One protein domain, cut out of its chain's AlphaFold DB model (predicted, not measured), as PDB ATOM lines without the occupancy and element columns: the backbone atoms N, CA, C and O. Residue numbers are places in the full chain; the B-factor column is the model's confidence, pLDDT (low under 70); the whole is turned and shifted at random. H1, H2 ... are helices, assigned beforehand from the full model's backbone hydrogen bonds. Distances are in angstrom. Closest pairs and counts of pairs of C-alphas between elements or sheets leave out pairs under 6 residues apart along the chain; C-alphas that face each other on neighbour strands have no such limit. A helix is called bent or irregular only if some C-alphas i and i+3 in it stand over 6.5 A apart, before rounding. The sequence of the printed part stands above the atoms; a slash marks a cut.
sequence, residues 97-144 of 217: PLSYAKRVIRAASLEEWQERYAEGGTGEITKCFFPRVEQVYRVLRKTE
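AT A GLANCE: This is residues 97 to 144 of the 217 residues of a protein of Eumeta variegata (UniProt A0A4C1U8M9). A hook: one long straight helix, H1, makes the shank, and past its last residues the chain folds back through the short helix H2 into H3, which starts beside the later part of H1 and runs away from it at nearly a right angle. The first part of H1, with the residue before it, residues 97 to 109, sticks out as a bare arm, and the outward side of the bend, residues 119 to 125, stands free as well. The printed part has 48 residues with three named helices, in the order H1, H2, H3, and no named strand; its class is all helix. The whole is loose, with a radius of gyration of the C-alphas of 12.9 A, and flat, spanning 40 by 27 by 11 A.

IN THESE COORDINATES: H1 is residues 98 to 119, the longest helix with 22 residues; it runs 31.8 A from C-alpha 98 at (64.308, 17.233, 51.844) to C-alpha 119 at (36.003, 9.185, 39.882). H3 is residues 133 to 140, 10.8 A from first to last C-alpha, and ends with C-alpha 140 at (49.837, -6.351, 46.282). Between them in the chain comes H2, residues 124 to 129, 9.1 A from first to last C-alpha.

HOW THE PARTS SIT: H1 touches H3 with residues 110 to 117 alone. The closest C-alphas of the two are those of Gln 114 and Val 133, 5.9 A apart. Their lines are about perpendicular, at 84 degrees. H1 and H2 are close but not clearly touching, with one pair of C-alphas within 8 A, those of Ala 118 and Lys 127, 7.9 A apart. These two run opposite ways at a steep tilt of 57 degrees. H2 touches no helix, but H2 and H3 are near each other, with 5 pairs of C-alphas within 10 A. In H1 and H3 every O i to N i+4 pair is within hydrogen-bond range; in H2 it is 1 of 2, and 3 of 3 of its O i to N i+3 pairs are within range. No helix is bent or irregular.

THE WHOLE: The two C-alphas farthest apart are those of Pro 97 and Ile 125, at 40.1 A. The first and last printed C-alphas, those of Pro 97 and Glu 144, are 35.9 A apart. The printed part has no cut. The link from H1 to H2, with 4 residues, and the link from H2 to H3, with 3, are both tight. The mean pLDDT of the printed part is 90.0, and no printed residue is under 70; the mean is 91 in H1, 92 in H2 and 86 in H3.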
ATOM      1  N   PRO A  97      63.749  20.253  55.646       75.88
ATOM      2  CA  PRO A  97      64.461  19.048  55.234       75.88
ATOM      3  C   PRO A  97      63.903  18.473  53.926       75.88
ATOM      4  O   PRO A  97      62.690  18.435  53.728       75.88
ATOM      5  N   LEU A  98      64.760  17.911  53.068       76.31
ATOM      6  CA  LEU A  98      64.308  17.233  51.844       76.31
ATOM      7  C   LEU A  98      63.288  16.115  52.138       76.31
ATOM      8  O   LEU A  98      62.382  15.875  51.346       76.31
ATOM      9  N   SER A  99      63.406  15.446  53.289       76.94
ATOM     10  CA  SER A  99      62.432  14.451  53.753       76.94
ATOM     11  C   SER A  99      61.042  15.046  53.983       76.94
ATOM     12  O   SER A  99      60.050  14.403  53.645       76.94
ATOM     13  N   TYR A 100      60.958  16.277  54.501       82.06
ATOM     14  CA  TYR A 100      59.697  16.998  54.651       82.06
ATOM     15  C   TYR A 100      59.078  17.286  53.281       82.06
ATOM     16  O   TYR A 100      57.925  16.926  53.060       82.06
ATOM     17  N   ALA A 101      59.871  17.820  52.349       85.25
ATOM     18  CA  ALA A 101      59.447  18.084  50.971       85.25
ATOM     19  C   ALA A 101      58.862  16.832  50.309       85.25
ATOM     20  O   ALA A 101      57.731  16.827  49.832       85.25
ATOM     21  N   LYS A 102      59.632  15.736  50.345       86.94
ATOM     22  CA  LYS A 102      59.247  14.444  49.769       86.94
ATOM     23  C   LYS A 102      57.956  13.914  50.378       86.94
ATOM     24  O   LYS A 102      57.137  13.356  49.659       86.94
ATOM     25  N   ARG A 103      57.772  14.078  51.690       91.19
ATOM     26  CA  ARG A 103      56.557  13.649  52.388       91.19
ATOM     27  C   ARG A 103      55.336  14.446  51.934       91.19
ATOM     28  O   ARG A 103      54.316  13.831  51.658       91.19
ATOM     29  N   VAL A 104      55.449  15.772  51.840       92.50
ATOM     30  CA  VAL A 104      54.351  16.643  51.384       92.50
ATOM     31  C   VAL A 104      53.972  16.323  49.940       92.50
ATOM     32  O   VAL A 104      52.804  16.079  49.665       92.50
ATOM     33  N   ILE A 105      54.959  16.224  49.044       95.12
ATOM     34  CA  ILE A 105      54.727  15.866  47.637       95.12
ATOM     35  C   ILE A 105      54.051  14.498  47.537       95.12
ATOM     36  O   ILE A 105      53.049  14.361  46.849       95.12
ATOM     37  N   ARG A 106      54.554  13.490  48.262       93.38
ATOM     38  CA  ARG A 106      53.962  12.146  48.256       93.38
ATOM     39  C   ARG A 106      52.512  12.148  48.737       93.38
ATOM     40  O   ARG A 106      51.716  11.411  48.171       93.38
ATOM     41  N   ALA A 107      52.192  12.924  49.772       93.69
ATOM     42  CA  ALA A 107      50.828  13.031  50.276       93.69
ATOM     43  C   ALA A 107      49.893  13.614  49.208       93.69
ATOM     44  O   ALA A 107      48.898  12.978  48.880       93.69
ATOM     45  N   ALA A 108      50.278  14.734  48.588       95.94
ATOM     46  CA  ALA A 108      49.506  15.348  47.507       95.94
ATOM     47  C   ALA A 108      49.339  14.407  46.299       95.94
ATOM     48  O   ALA A 108      48.244  14.256  45.774       95.94
ATOM     49  N   SER A 109      50.401  13.700  45.890       95.62
ATOM     50  CA  SER A 109      50.317  12.734  44.785       95.62
ATOM     51  C   SER A 109      49.390  11.552  45.086       95.62
ATOM     52  O   SER A 109      48.760  11.026  44.171       95.62
ATOM     53  N   LEU A 110      49.322  11.096  46.343       93.56
ATOM     54  CA  LEU A 110      48.418  10.016  46.746       93.56
ATOM     55  C   LEU A 110      46.961  10.478  46.779       93.56
ATOM     56  O   LEU A 110      46.091   9.715  46.372       93.56
ATOM     57  N   GLU A 111      46.709  11.707  47.223       95.12
ATOM     58  CA  GLU A 111      45.380  12.325  47.218       95.12
ATOM     59  C   GLU A 111      44.848  12.480  45.788       95.12
ATOM     60  O   GLU A 111      43.807  11.919  45.457       95.12
ATOM     61  N   GLU A 112      45.635  13.081  44.894       96.06
ATOM     62  CA  GLU A 112      45.271  13.240  43.479       96.06
ATOM     63  C   GLU A 112      45.088  11.883  42.767       96.06
ATOM     64  O   GLU A 112      44.306  11.742  41.821       96.06
ATOM     65  N   TRP A 113      45.836  10.850  43.171       94.19
ATOM     66  CA  TRP A 113      45.623   9.497  42.653       94.19
ATOM     67  C   TRP A 113      44.329   8.887  43.196       94.19
ATOM     68  O   TRP A 113      43.582   8.272  42.436       94.19
ATOM     69  N   GLN A 114      44.034   9.070  44.482       95.38
ATOM     70  CA  GLN A 114      42.808   8.572  45.097       95.38
ATOM     71  C   GLN A 114      41.556   9.195  44.472       95.38
ATOM     72  O   GLN A 114      40.594   8.466  44.235       95.38
ATOM     73  N   GLU A 115      41.572  10.496  44.178       95.56
ATOM     74  CA  GLU A 115      40.477  11.196  43.490       95.56
ATOM     75  C   GLU A 115      40.237  10.602  42.101       95.56
ATOM     76  O   GLU A 115      39.154  10.089  41.820       95.56
ATOM     77  N   ARG A 116      41.285  10.533  41.270       94.44
ATOM     78  CA  ARG A 116      41.207   9.922  39.932       94.44
ATOM     79  C   ARG A 116      40.749   8.469  39.971       94.44
ATOM     80  O   ARG A 116      40.033   8.021  39.079       94.44
ATOM     81  N   TYR A 117      41.182   7.722  40.982       93.25
ATOM     82  CA  TYR A 117      40.776   6.340  41.176       93.25
ATOM     83  C   TYR A 117      39.295   6.237  41.540       93.25
ATOM     84  O   TYR A 117      38.598   5.398  40.982       93.25
ATOM     85  N   ALA A 118      38.795   7.093  42.432       92.12
ATOM     86  CA  ALA A 118      37.388   7.100  42.821       92.12
ATOM     87  C   ALA A 118      36.474   7.509  41.652       92.12
ATOM     88  O   ALA A 118      35.500   6.809  41.374       92.12
ATOM     89  N   GLU A 119      36.825   8.583  40.940       93.56
ATOM     90  CA  GLU A 119      36.003   9.185  39.882       93.56
ATOM     91  C   GLU A 119      36.100   8.470  38.529       93.56
ATOM     92  O   GLU A 119      35.181   8.545  37.713       93.56
ATOM     93  N   GLY A 120      37.208   7.778  38.249       92.25
ATOM     94  CA  GLY A 120      37.412   7.119  36.960       92.25
ATOM     95  C   GLY A 120      36.445   5.954  36.744       92.25
ATOM     96  O   GLY A 120      36.313   5.107  37.611       92.25
ATOM     97  N   GLY A 121      35.819   5.827  35.573       90.69
ATOM     98  CA  GLY A 121      34.827   4.766  35.302       90.69
ATOM     99  C   GLY A 121      35.384   3.349  35.072       90.69
ATOM    100  O   GLY A 121      34.702   2.515  34.479       90.69
ATOM    101  N   THR A 122      36.637   3.073  35.442       89.12
ATOM    102  CA  THR A 122      37.295   1.773  35.227       89.12
ATOM    103  C   THR A 122      37.710   1.129  36.546       89.12
ATOM    104  O   THR A 122      37.876   1.794  37.564       89.12
ATOM    105  N   GLY A 123      37.891  -0.194  36.530       89.69
ATOM    106  CA  GLY A 123      38.369  -0.932  37.701       89.69
ATOM    107  C   GLY A 123      37.342  -1.072  38.825       89.69
ATOM    108  O   GLY A 123      37.745  -1.279  39.962       89.69
ATOM    109  N   GLU A 124      36.041  -0.984  38.528       91.50
ATOM    110  CA  GLU A 124      34.955  -1.081  39.521       91.50
ATOM    111  C   GLU A 124      35.073  -2.318  40.421       91.50
ATOM    112  O   GLU A 124      35.019  -2.201  41.641       91.50
ATOM    113  N   ILE A 125      35.369  -3.488  39.842       92.19
ATOM    114  CA  ILE A 125      35.615  -4.709  40.622       92.19
ATOM    115  C   ILE A 125      36.805  -4.531  41.572       92.19
ATOM    116  O   ILE A 125      36.716  -4.855  42.752       92.19
ATOM    117  N   THR A 126      37.909  -3.949  41.097       92.62
ATOM    118  CA  THR A 126      39.087  -3.687  41.935       92.62
ATOM    119  C   THR A 126      38.766  -2.722  43.076       92.62
ATOM    120  O   THR A 126      39.266  -2.920  44.182       92.62
ATOM    121  N   LYS A 127      37.907  -1.719  42.845       92.19
ATOM    122  CA  LYS A 127      37.463  -0.765  43.876       92.19
ATOM    123  C   LYS A 127      36.636  -1.425  44.973       92.19
ATOM    124  O   LYS A 127      36.735  -0.994  46.119       92.19
ATOM    125  N   CYS A 128      35.868  -2.470  44.657       90.94
ATOM    126  CA  CYS A 128      35.139  -3.240  45.669       90.94
ATOM    127  C   CYS A 128      36.094  -3.895  46.678       90.94
ATOM    128  O   CYS A 128      35.821  -3.875  47.875       90.94
ATOM    129  N   PHE A 129      37.235  -4.417  46.213       89.81
ATOM    130  CA  PHE A 129      38.256  -5.007  47.088       89.81
ATOM    131  C   PHE A 129      39.165  -3.959  47.741       89.81
ATOM    132  O   PHE A 129      39.612  -4.139  48.874       89.81
ATOM    133  N   PHE A 130      39.460  -2.868  47.031       92.81
ATOM    134  CA  PHE A 130      40.412  -1.851  47.461       92.81
ATOM    135  C   PHE A 130      39.867  -0.440  47.229       92.81
ATOM    136  O   PHE A 130      40.314   0.251  46.316       92.81
ATOM    137  N   PRO A 131      38.968   0.060  48.091       91.75
ATOM    138  CA  PRO A 131      38.404   1.402  47.929       91.75
ATOM    139  C   PRO A 131      39.458   2.513  48.060       91.75
ATOM    140  O   PRO A 131      39.242   3.640  47.611       91.75
ATOM    141  N   ARG A 132      40.614   2.212  48.672       92.50
ATOM    142  CA  ARG A 132      41.739   3.145  48.802       92.50
ATOM    143  C   ARG A 132      42.989   2.662  48.072       92.50
ATOM    144  O   ARG A 132      43.459   1.552  48.324       92.50
ATOM    145  N   VAL A 133      43.612   3.539  47.282       90.88
ATOM    146  CA  VAL A 133      44.829   3.243  46.495       90.88
ATOM    147  C   VAL A 133      46.003   2.784  47.366       90.88
ATOM    148  O   VAL A 133      46.768   1.896  46.989       90.88
ATOM    149  N   GLU A 134      46.117   3.311  48.586       87.62
ATOM    150  CA  GLU A 134      47.154   2.895  49.536       87.62
ATOM    151  C   GLU A 134      47.026   1.421  49.951       87.62
ATOM    152  O   GLU A 134      48.034   0.751  50.200       87.62
ATOM    153  N   GLN A 135      45.796   0.897  50.014       87.69
ATOM    154  CA  GLN A 135      45.545  -0.496  50.378       87.69
ATOM    155  C   GLN A 135      46.023  -1.436  49.274       87.69
ATOM    156  O   GLN A 135      46.688  -2.423  49.591       87.69
ATOM    157  N   VAL A 136      45.771  -1.079  48.007       85.12
ATOM    158  CA  VAL A 136      46.261  -1.819  46.832       85.12
ATOM    159  C   VAL A 136      47.769  -2.016  46.946       85.12
ATOM    160  O   VAL A 136      48.254  -3.144  46.938       85.12
ATOM    161  N   TYR A 137      48.521  -0.927  47.137       79.00
ATOM    162  CA  TYR A 137      49.981  -0.993  47.215       79.00
ATOM    163  C   TYR A 137      50.466  -1.850  48.391       79.00
ATOM    164  O   TYR A 137      51.402  -2.639  48.258       79.00
ATOM    165  N   ARG A 138      49.831  -1.708  49.561       85.81
ATOM    166  CA  ARG A 138      50.213  -2.445  50.772       85.81
ATOM    167  C   ARG A 138      49.998  -3.951  50.629       85.81
ATOM    168  O   ARG A 138      50.823  -4.712  51.134       85.81
ATOM    169  N   VAL A 139      48.893  -4.350  50.002       87.12
ATOM    170  CA  VAL A 139      48.507  -5.754  49.835       87.12
ATOM    171  C   VAL A 139      49.276  -6.369  48.673       87.12
ATOM    172  O   VAL A 139      50.033  -7.308  48.890       87.12
ATOM    173  N   LEU A 140      49.211  -5.779  47.477       86.00
ATOM    174  CA  LEU A 140      49.837  -6.351  46.282       86.00
ATOM    175  C   LEU A 140      51.365  -6.436  46.365       86.00
ATOM    176  O   LEU A 140      51.958  -7.305  45.743       86.00
ATOM    177  N   ARG A 141      52.028  -5.589  47.164       86.81
ATOM    178  CA  ARG A 141      53.480  -5.712  47.391       86.81
ATOM    179  C   ARG A 141      53.863  -6.979  48.166       86.81
ATOM    180  O   ARG A 141      55.011  -7.407  48.089       86.81
ATOM    181  N   LYS A 142      52.950  -7.520  48.973       89.25
ATOM    182  CA  LYS A 142      53.189  -8.684  49.840       89.25
ATOM    183  C   LYS A 142      52.551  -9.963  49.309       89.25
ATOM    184  O   LYS A 142      52.801 -11.024  49.867       89.25
ATOM    185  N   THR A 143      51.735  -9.850  48.270       89.44
ATOM    186  CA  THR A 143      50.990 -10.961  47.692       89.44
ATOM    187  C   THR A 143      51.590 -11.315  46.343       89.44
ATOM    188  O   THR A 143      51.743 -10.452  45.481       89.44
ATOM    189  N   GLU A 144      51.915 -12.589  46.145       92.75
ATOM    190  CA  GLU A 144      52.286 -13.087  44.825       92.75
ATOM    191  C   GLU A 144      51.071 -13.035  43.890       92.75
ATOM    192  O   GLU A 144      49.991 -13.535  44.214       92.75
TER     193      GLU A 144